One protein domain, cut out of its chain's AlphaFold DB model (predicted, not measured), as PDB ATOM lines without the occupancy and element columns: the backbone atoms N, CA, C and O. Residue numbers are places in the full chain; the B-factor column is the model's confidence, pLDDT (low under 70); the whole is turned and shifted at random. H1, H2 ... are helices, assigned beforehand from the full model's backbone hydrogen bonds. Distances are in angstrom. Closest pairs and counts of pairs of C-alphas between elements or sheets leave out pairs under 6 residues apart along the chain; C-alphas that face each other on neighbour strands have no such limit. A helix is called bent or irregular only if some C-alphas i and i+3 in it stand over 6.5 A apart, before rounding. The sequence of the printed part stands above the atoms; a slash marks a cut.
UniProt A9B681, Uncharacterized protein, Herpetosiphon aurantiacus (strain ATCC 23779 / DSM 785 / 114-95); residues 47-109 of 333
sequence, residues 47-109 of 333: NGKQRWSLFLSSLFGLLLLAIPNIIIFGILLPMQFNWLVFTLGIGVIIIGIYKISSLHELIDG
ATOM      1  N   ASN A  47     -23.072  20.827 -24.392       91.06
ATOM      2  CA  ASN A  47     -23.285  20.690 -25.832       91.06
ATOM      3  C   ASN A  47     -24.535  21.484 -26.272       91.06
ATOM      4  O   ASN A  47     -25.460  21.690 -25.485       91.06
ATOM      5  N   GLY A  48     -24.618  21.881 -27.545       87.44
ATOM      6  CA  GLY A  48     -25.748  22.618 -28.117       87.44
ATOM      7  C   GLY A  48     -27.105  21.951 -27.867       87.44
ATOM      8  O   GLY A  48     -28.048  22.628 -27.470       87.44
ATOM      9  N   LYS A  49     -27.192  20.615 -27.974       89.38
ATOM     10  CA  LYS A  49     -28.421  19.863 -27.641       89.38
ATOM     11  C   LYS A  49     -28.833  20.026 -26.168       89.38
ATOM     12  O   LYS A  49     -30.012  20.208 -25.875       89.38
ATOM     13  N   GLN A  50     -27.865  20.001 -25.250       88.81
ATOM     14  CA  GLN A  50     -28.100  20.148 -23.806       88.81
ATOM     15  C   GLN A  50     -28.532  21.582 -23.472       88.81
ATOM     16  O   GLN A  50     -29.510  21.785 -22.755       88.81
ATOM     17  N   ARG A  51     -27.864  22.580 -24.069       87.88
ATOM     18  CA  ARG A  51     -28.243  23.997 -23.949       87.88
ATOM     19  C   ARG A  51     -29.653  24.252 -24.472       87.88
ATOM     20  O   ARG A  51     -30.425  24.935 -23.813       87.88
ATOM     21  N   TRP A  52     -30.016  23.669 -25.611       87.50
ATOM     22  CA  TRP A  52     -31.355  23.823 -26.180       87.50
ATOM     23  C   TRP A  52     -32.450  23.228 -25.286       87.50
ATOM     24  O   TRP A  52     -33.484  23.858 -25.073       87.50
ATOM     25  N   SER A  53     -32.206  22.052 -24.698       87.31
ATOM     26  CA  SER A  53     -33.123  21.441 -23.726       87.31
ATOM     27  C   SER A  53     -33.331  22.336 -22.493       87.31
ATOM     28  O   SER A  53     -34.468  22.621 -22.105       87.31
ATOM     29  N   LEU A  54     -32.242  22.865 -21.922       86.88
ATOM     30  CA  LEU A  54     -32.309  23.806 -20.798       86.88
ATOM     31  C   LEU A  54     -33.003  25.119 -21.177       86.88
ATOM     32  O   LEU A  54     -33.768  25.655 -20.373       86.88
ATOM     33  N   PHE A  55     -32.786  25.618 -22.396       88.19
ATOM     34  CA  PHE A  55     -33.460  26.802 -22.923       88.19
ATOM     35  C   PHE A  55     -34.970  26.592 -23.027       88.19
ATOM     36  O   PHE A  55     -35.718  27.407 -22.498       88.19
ATOM     37  N   LEU A  56     -35.429  25.481 -23.612       86.62
ATOM     38  CA  LEU A  56     -36.857  25.157 -23.707       86.62
ATOM     39  C   LEU A  56     -37.514  25.028 -22.324       86.62
ATOM     40  O   LEU A  56     -38.591  25.581 -22.104       86.62
ATOM     41  N   SER A  57     -36.851  24.348 -21.383       82.44
ATOM     42  CA  SER A  57     -37.322  24.233 -19.994       82.44
ATOM     43  C   SER A  57     -37.448  25.609 -19.325       82.44
ATOM     44  O   SER A  57     -38.461  25.921 -18.696       82.44
ATOM     45  N   SER A  58     -36.445  26.469 -19.520       85.38
ATOM     46  CA  SER A  58     -36.430  27.825 -18.963       85.38
ATOM     47  C   SER A  58     -37.488  28.720 -19.604       85.38
ATOM     48  O   SER A  58     -38.193  29.430 -18.893       85.38
ATOM     49  N   LEU A  59     -37.649  28.651 -20.928       85.56
ATOM     50  CA  LEU A  59     -38.642  29.411 -21.683       85.56
ATOM     51  C   LEU A  59     -40.060  29.070 -21.227       85.56
ATOM     52  O   LEU A  59     -40.867  29.973 -21.029       85.56
ATOM     53  N   PHE A  60     -40.358  27.787 -21.005       80.12
ATOM     54  CA  PHE A  60     -41.665  27.379 -20.498       80.12
ATOM     55  C   PHE A  60     -41.919  27.928 -19.089       80.12
ATOM     56  O   PHE A  60     -42.999  28.454 -18.825       80.12
ATOM     57  N   GLY A  61     -40.915  27.882 -18.204       78.75
ATOM     58  CA  GLY A  61     -40.996  28.499 -16.875       78.75
ATOM     59  C   GLY A  61     -41.227  30.013 -16.932       78.75
ATOM     60  O   GLY A  61     -42.070  30.538 -16.206       78.75
ATOM     61  N   LEU A  62     -40.535  30.707 -17.839       81.31
ATOM     62  CA  LEU A  62     -40.699  32.143 -18.063       81.31
ATOM     63  C   LEU A  62     -42.071  32.489 -18.645       81.31
ATOM     64  O   LEU A  62     -42.688  33.437 -18.179       81.31
ATOM     65  N   LEU A  63     -42.584  31.718 -19.608       80.75
ATOM     66  CA  LEU A  63     -43.923  31.917 -20.172       80.75
ATOM     67  C   LEU A  63     -45.016  31.724 -19.117       80.75
ATOM     68  O   LEU A  63     -45.959  32.511 -19.052       80.75
ATOM     69  N   LEU A  64     -44.867  30.715 -18.256       76.50
ATOM     70  CA  LEU A  64     -45.814  30.430 -17.177       76.50
ATOM     71  C   LEU A  64     -45.825  31.544 -16.119       76.50
ATOM     72  O   LEU A  64     -46.868  31.809 -15.529       76.50
ATOM     73  N   LEU A  65     -44.699  32.240 -15.923       78.25
ATOM     74  CA  LEU A  65     -44.640  33.474 -15.135       78.25
ATOM     75  C   LEU A  65     -45.189  34.682 -15.907       78.25
ATOM     76  O   LEU A  65     -45.892  35.503 -15.327       78.25
ATOM     77  N   ALA A  66     -44.889  34.816 -17.196       76.25
ATOM     78  CA  ALA A  66     -45.242  35.989 -17.989       76.25
ATOM     79  C   ALA A  66     -46.751  36.102 -18.239       76.25
ATOM     80  O   ALA A  66     -47.288  37.195 -18.109       76.25
ATOM     81  N   ILE A  67     -47.453  35.004 -18.540       75.62
ATOM     82  CA  ILE A  67     -48.885  35.037 -18.896       75.62
ATOM     83  C   ILE A  67     -49.759  35.604 -17.759       75.62
ATOM     84  O   ILE A  67     -50.492  36.560 -18.014       75.62
ATOM     85  N   PRO A  68     -49.684  35.110 -16.504       72.12
ATOM     86  CA  PRO A  68     -50.451  35.685 -15.400       72.12
ATOM     87  C   PRO A  68     -50.096  37.147 -15.150       72.12
ATOM     88  O   PRO A  68     -50.979  37.948 -14.870       72.12
ATOM     89  N   ASN A  69     -48.819  37.514 -15.298       70.06
ATOM     90  CA  ASN A  69     -48.399  38.900 -15.156       70.06
ATOM     91  C   ASN A  69     -48.975  39.772 -16.279       70.06
ATOM     92  O   ASN A  69     -49.546  40.805 -15.984       70.06
ATOM     93  N   ILE A  70     -48.952  39.361 -17.545       75.81
ATOM     94  CA  ILE A  70     -49.583  40.128 -18.633       75.81
ATOM     95  C   ILE A  70     -51.087  40.303 -18.383       75.81
ATOM     96  O   ILE A  70     -51.620  41.376 -18.636       75.81
ATOM     97  N   ILE A  71     -51.769  39.295 -17.835       69.38
ATOM     98  CA  ILE A  71     -53.189  39.401 -17.463       69.38
ATOM     99  C   ILE A  71     -53.375  40.412 -16.320       69.38
ATOM    100  O   ILE A  71     -54.194  41.321 -16.430       69.38
ATOM    101  N   ILE A  72     -52.592  40.300 -15.245       67.75
ATOM    102  CA  ILE A  72     -52.672  41.198 -14.083       67.75
ATOM    103  C   ILE A  72     -52.316  42.638 -14.486       67.75
ATOM    104  O   ILE A  72     -53.073  43.566 -14.222       67.75
ATOM    105  N   PHE A  73     -51.188  42.828 -15.165       69.12
ATOM    106  CA  PHE A  73     -50.664  44.136 -15.546       69.12
ATOM    107  C   PHE A  73     -51.382  44.752 -16.755       69.12
ATOM    108  O   PHE A  73     -51.470  45.971 -16.851       69.12
ATOM    109  N   GLY A  74     -51.900  43.942 -17.675       68.31
ATOM    110  CA  GLY A  74     -52.578  44.414 -18.881       68.31
ATOM    111  C   GLY A  74     -54.067  44.689 -18.685       68.31
ATOM    112  O   GLY A  74     -54.586  45.625 -19.284       68.31
ATOM    113  N   ILE A  75     -54.756  43.904 -17.845       64.69
ATOM    114  CA  ILE A  75     -56.216  44.000 -17.680       64.69
ATOM    115  C   ILE A  75     -56.602  44.769 -16.410       64.69
ATOM    116  O   ILE A  75     -57.499  45.605 -16.463       64.69
ATOM    117  N   LEU A  76     -55.941  44.525 -15.271       58.78
ATOM    118  CA  LEU A  76     -56.363  45.109 -13.983       58.78
ATOM    119  C   LEU A  76     -55.782  46.508 -13.740       58.78
ATOM    120  O   LEU A  76     -56.396  47.359 -13.102       58.78
ATOM    121  N   LEU A  77     -54.588  46.752 -14.265       61.91
ATOM    122  CA  LEU A  77     -53.811  47.959 -14.014       61.91
ATOM    123  C   LEU A  77     -54.350  49.258 -14.647       61.91
ATOM    124  O   LEU A  77     -54.221  50.293 -13.989       61.91
ATOM    125  N   PRO A  78     -54.997  49.263 -15.834       60.34
ATOM    126  CA  PRO A  78     -55.611  50.484 -16.358       60.34
ATOM    127  C   PRO A  78     -56.867  50.927 -15.588       60.34
ATOM    128  O   PRO A  78     -57.305  52.056 -15.785       60.34
ATOM    129  N   MET A  79     -57.437  50.096 -14.703       59.81
ATOM    130  CA  MET A  79     -58.601  50.496 -13.903       59.81
ATOM    131  C   MET A  79     -58.221  51.257 -12.629       59.81
ATOM    132  O   MET A  79     -58.891  52.238 -12.324       59.81
ATOM    133  N   GLN A  80     -57.152  50.868 -11.916       67.06
ATOM    134  CA  GLN A  80     -56.600  51.591 -10.754       67.06
ATOM    135  C   GLN A  80     -55.117  51.225 -10.549       67.06
ATOM    136  O   GLN A  80     -54.800  50.183  -9.970       67.06
ATOM    137  N   PHE A  81     -54.189  52.069 -11.015       69.31
ATOM    138  CA  PHE A  81     -52.751  51.831 -10.839       69.31
ATOM    139  C   PHE A  81     -52.389  51.827  -9.346       69.31
ATOM    140  O   PHE A  81     -52.419  52.865  -8.685       69.31
ATOM    141  N   ASN A  82     -52.010  50.663  -8.812       73.75
ATOM    142  CA  ASN A  82     -51.543  50.514  -7.437       73.75
ATOM    143  C   ASN A  82     -50.054  50.139  -7.426       73.75
ATOM    144  O   ASN A  82     -49.676  49.025  -7.801       73.75
ATOM    145  N   TRP A  83     -49.211  51.060  -6.949       72.19
ATOM    146  CA  TRP A  83     -47.758  50.880  -6.846       72.19
ATOM    147  C   TRP A  83     -47.366  49.628  -6.042       72.19
ATOM    148  O   TRP A  83     -46.371  48.979  -6.360       72.19
ATOM    149  N   LEU A  84     -48.159  49.252  -5.035       71.25
ATOM    150  CA  LEU A  84     -47.914  48.063  -4.218       71.25
ATOM    151  C   LEU A  84     -48.153  46.762  -4.999       71.25
ATOM    152  O   LEU A  84     -47.382  45.814  -4.876       71.25
ATOM    153  N   VAL A  85     -49.188  46.712  -5.843       68.44
ATOM    154  CA  VAL A  85     -49.452  45.549  -6.710       68.44
ATOM    155  C   VAL A  85     -48.359  45.425  -7.770       68.44
ATOM    156  O   VAL A  85     -47.882  44.324  -8.046       68.44
ATOM    157  N   PHE A  86     -47.906  46.560  -8.308       72.62
ATOM    158  CA  PHE A  86     -46.820  46.609  -9.279       72.62
ATOM    159  C   PHE A  86     -45.504  46.059  -8.703       72.62
ATOM    160  O   PHE A  86     -44.884  45.179  -9.305       72.62
ATOM    161  N   THR A  87     -45.097  46.506  -7.510       71.88
ATOM    162  CA  THR A  87     -43.865  46.024  -6.857       71.88
ATOM    163  C   THR A  87     -43.956  44.568  -6.434       71.88
ATOM    164  O   THR A  87     -42.986  43.832  -6.613       71.88
ATOM    165  N   LEU A  88     -45.113  44.117  -5.937       72.38
ATOM    166  CA  LEU A  88     -45.338  42.704  -5.634       72.38
ATOM    167  C   LEU A  88     -45.236  41.835  -6.889       72.38
ATOM    168  O   LEU A  88     -44.571  40.801  -6.847       72.38
ATOM    169  N   GLY A  89     -45.829  42.254  -8.009       73.62
ATOM    170  CA  GLY A  89     -45.739  41.514  -9.267       73.62
ATOM    171  C   GLY A  89     -44.298  41.414  -9.780       73.62
ATOM    172  O   GLY A  89     -43.841  40.317 -10.099       73.62
ATOM    173  N   ILE A  90     -43.530  42.511  -9.746       75.62
ATOM    174  CA  ILE A  90     -42.089  42.477 -10.057       75.62
ATOM    175  C   ILE A  90     -41.338  41.548  -9.096       75.62
ATOM    176  O   ILE A  90     -40.520  40.743  -9.538       75.62
ATOM    177  N   GLY A  91     -41.629  41.610  -7.795       73.38
ATOM    178  CA  GLY A  91     -41.027  40.727  -6.796       73.38
ATOM    179  C   GLY A  91     -41.279  39.248  -7.099       73.38
ATOM    180  O   GLY A  91     -40.345  38.446  -7.078       73.38
ATOM    181  N   VAL A  92     -42.514  38.889  -7.463       77.50
ATOM    182  CA  VAL A  92     -42.882  37.527  -7.883       77.50
ATOM    183  C   VAL A  92     -42.135  37.117  -9.151       77.50
ATOM    184  O   VAL A  92     -41.665  35.982  -9.223       77.50
ATOM    185  N   ILE A  93     -41.968  38.019 -10.122       76.88
ATOM    186  CA  ILE A  93     -41.188  37.752 -11.339       76.88
ATOM    187  C   ILE A  93     -39.725  37.475 -10.988       76.88
ATOM    188  O   ILE A  93     -39.189  36.453 -11.410       76.88
ATOM    189  N   ILE A  94     -39.086  38.329 -10.185       77.94
ATOM    190  CA  ILE A  94     -37.677  38.170  -9.794       77.94
ATOM    191  C   ILE A  94     -37.473  36.855  -9.033       77.94
ATOM    192  O   ILE A  94     -36.571  36.084  -9.361       77.94
ATOM    193  N   ILE A  95     -38.333  36.562  -8.051       76.12
ATOM    194  CA  ILE A  95     -38.287  35.304  -7.292       76.12
ATOM    195  C   ILE A  95     -38.524  34.111  -8.222       76.12
ATOM    196  O   ILE A  95     -37.835  33.097  -8.111       76.12
ATOM    197  N   GLY A  96     -39.473  34.230  -9.150       76.56
ATOM    198  CA  GLY A  96     -39.780  33.217 -10.149       76.56
ATOM    199  C   GLY A  96     -38.570  32.903 -11.025       76.56
ATOM    200  O   GLY A  96     -38.157  31.749 -11.083       76.56
ATOM    201  N   ILE A  97     -37.950  33.924 -11.620       77.81
ATOM    202  CA  ILE A  97     -36.731  33.804 -12.434       77.81
ATOM    203  C   ILE A  97     -35.605  33.157 -11.622       77.81
ATOM    204  O   ILE A  97     -34.994  32.195 -12.084       77.81
ATOM    205  N   TYR A  98     -35.380  33.617 -10.388       75.88
ATOM    206  CA  TYR A  98     -34.352  33.068  -9.499       75.88
ATOM    207  C   TYR A  98     -34.571  31.579  -9.177       75.88
ATOM    208  O   TYR A  98     -33.621  30.819  -8.988       75.88
ATOM    209  N   LYS A  99     -35.831  31.130  -9.128       76.88
ATOM    210  CA  LYS A  99     -36.190  29.729  -8.875       76.88
ATOM    211  C   LYS A  99     -36.075  28.827 -10.107       76.88
ATOM    212  O   LYS A  99     -36.088  27.607  -9.933       76.88
ATOM    213  N   ILE A 100     -35.930  29.368 -11.320       83.56
ATOM    214  CA  ILE A 100     -35.739  28.562 -12.534       83.56
ATOM    215  C   ILE A 100     -34.282  28.080 -12.580       83.56
ATOM    216  O   ILE A 100     -33.390  28.733 -13.119       83.56
ATOM    217  N   SER A 101     -34.035  26.896 -12.020       81.38
ATOM    218  CA  SER A 101     -32.704  26.276 -11.980       81.38
ATOM    219  C   SER A 101     -32.086  26.087 -13.368       81.38
ATOM    220  O   SER A 101     -30.889  26.317 -13.531       81.38
ATOM    221  N   SER A 102     -32.899  25.738 -14.370       80.88
ATOM    222  CA  SER A 102     -32.460  25.555 -15.758       80.88
ATOM    223  C   SER A 102     -31.881  26.827 -16.385       80.88
ATOM    224  O   SER A 102     -30.964  26.728 -17.196       80.88
ATOM    225  N   LEU A 103     -32.370  28.011 -15.995       84.19
ATOM    226  CA  LEU A 103     -31.921  29.289 -16.550       84.19
ATOM    227  C   LEU A 103     -30.499  29.592 -16.084       84.19
ATOM    228  O   LEU A 103     -29.639  29.951 -16.880       84.19
ATOM    229  N   HIS A 104     -30.244  29.395 -14.793       84.19
ATOM    230  CA  HIS A 104     -28.911  29.565 -14.236       84.19
ATOM    231  C   HIS A 104     -27.901  28.610 -14.867       84.19
ATOM    232  O   HIS A 104     -26.817  29.037 -15.236       84.19
ATOM    233  N   GLU A 105     -28.266  27.343 -15.061       82.38
ATOM    234  CA  GLU A 105     -27.374  26.382 -15.717       82.38
ATOM    235  C   GLU A 105     -27.132  26.702 -17.193       82.38
ATOM    236  O   GLU A 105     -26.039  26.467 -17.707       82.38
ATOM    237  N   LEU A 106     -28.132  27.263 -17.876       86.62
ATOM    238  CA  LEU A 106     -27.973  27.742 -19.242       86.62
ATOM    239  C   LEU A 106     -26.980  28.911 -19.315       86.62
ATOM    240  O   LEU A 106     -26.140  28.922 -20.214       86.62
ATOM    241  N   ILE A 107     -27.067  29.857 -18.372       86.62
ATOM    242  CA  ILE A 107     -26.163  31.012 -18.265       86.62
ATOM    243  C   ILE A 107     -24.744  30.556 -17.906       86.62
ATOM    244  O   ILE A 107     -23.788  30.982 -18.549       86.62
ATOM    245  N   ASP A 108     -24.608  29.657 -16.926       86.00
ATOM    246  CA  ASP A 108     -23.315  29.110 -16.502       86.00
ATOM    247  C   ASP A 108     -22.658  28.298 -17.633       86.00
ATOM    248  O   ASP A 108     -21.432  28.227 -17.731       86.00
ATOM    249  N   GLY A 109     -23.464  27.667 -18.496       85.38
ATOM    250  CA  GLY A 109     -23.010  26.991 -19.710       85.38
ATOM    251  C   GLY A 109     -22.162  25.738 -19.469       85.38
ATOM    252  O   GLY A 109     -21.628  25.181 -20.436       85.38
TER     253      GLY A 109
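This is residues 47 to 109 of the 333 residues of an uncharacterized protein of Herpetosiphon aurantiacus (strain ATCC 23779 / DSM 785 / 114-95) (UniProt A9B681). The model is a long helical hairpin: the long helix H1 makes the whole length of one side, and H2, after a turn at residues 77 to 82, folds back beside its second half. The short helix H3 turns off from the end of H2 and packs across the first half of H1; the C-alphas of the first and last printed residues, Asn 47 and Gly 109, are 8.8 A apart. The printed part has 63 residues with three named helices, H1, H2 and H3 in that order along the chain, and no named strand; the class is all helix. The whole is loose, with a radius of gyration of the C-alphas of 14.6 A, and its outline is a rod that spans 48 by 16 by 11 A.

Begin with H1, residues 48 to 76, the longest helix, which has a kink of 27 degrees near residue 65. It is neither bent nor irregular, but only just: C-alphas 65 and 68 are 6.2 A apart. Go on along the chain to H2, residues 83 to 99, which touches H1 with 6 pairs of C-alphas within 8 A. Look for the place at residues 62 to 73 of H1, with which alone it touches H2; the closest C-alphas of the two helices are those of Leu 65 and Ile 93, 6.7 A apart. The lines of H1 and H2 stand at a shallow tilt of 14 degrees and run opposite ways, and the two form a helical hairpin. Next comes H3, residues 101 to 108, which touches H1 with 11 pairs of C-alphas within 8 A. H1 touches H3 with residues 51 to 58 alone, and the closest C-alphas of the two helices are those of Ser 58 and Leu 103, 5.3 A apart. H1 and H3 stand at a steep tilt of 58 degrees and run opposite ways. H2 and H3 are close but not clearly touching, with the C-alphas of Ile 97 and Leu 103 closest at 7.8 A. Their lines are about perpendicular at 72 degrees, but only just. In H2 and H3 every O i to N i+4 pair of the backbone is within hydrogen-bond range, while in H1 it is 23 of 25.

Find C-alpha 48 at (-25.748, 22.618, -28.117), where H1 begins one residue after the first printed one. From there H1 runs 40.5 A to C-alpha 76 at (-56.363, 45.109, -13.983), with x falling and y rising. Six residues, 77 to 82, then make a short link. Pick up H2 at C-alpha 83, at (-47.758, 50.880, -6.846), and follow it over 24.2 A to C-alpha 99, with x rising and y falling. Ile 100 alone lies between H2 and H3, a tight link. H3 starts at C-alpha 101 and ends, 10.8 A on, at C-alpha 108 at (-23.315, 29.110, -16.502). Gly 109 is the last printed residue.

The two C-alphas farthest apart are those of Asn 47, the first printed residue, and Gln 80, in the link between H1 and H2, at 47.9 A. The printed residues run from 47 to 109 without a gap, and neither of the two links is long. Read the B-factor column for the model's confidence: the mean pLDDT of the printed part is 77.4. Under 70 you will find 12 residues, namely residues 71 to 81, of which 71 to 76 belong to H1, and residue 85 in H2. The mean pLDDT is 79 in H1, 75 in H2 and 84 in H3.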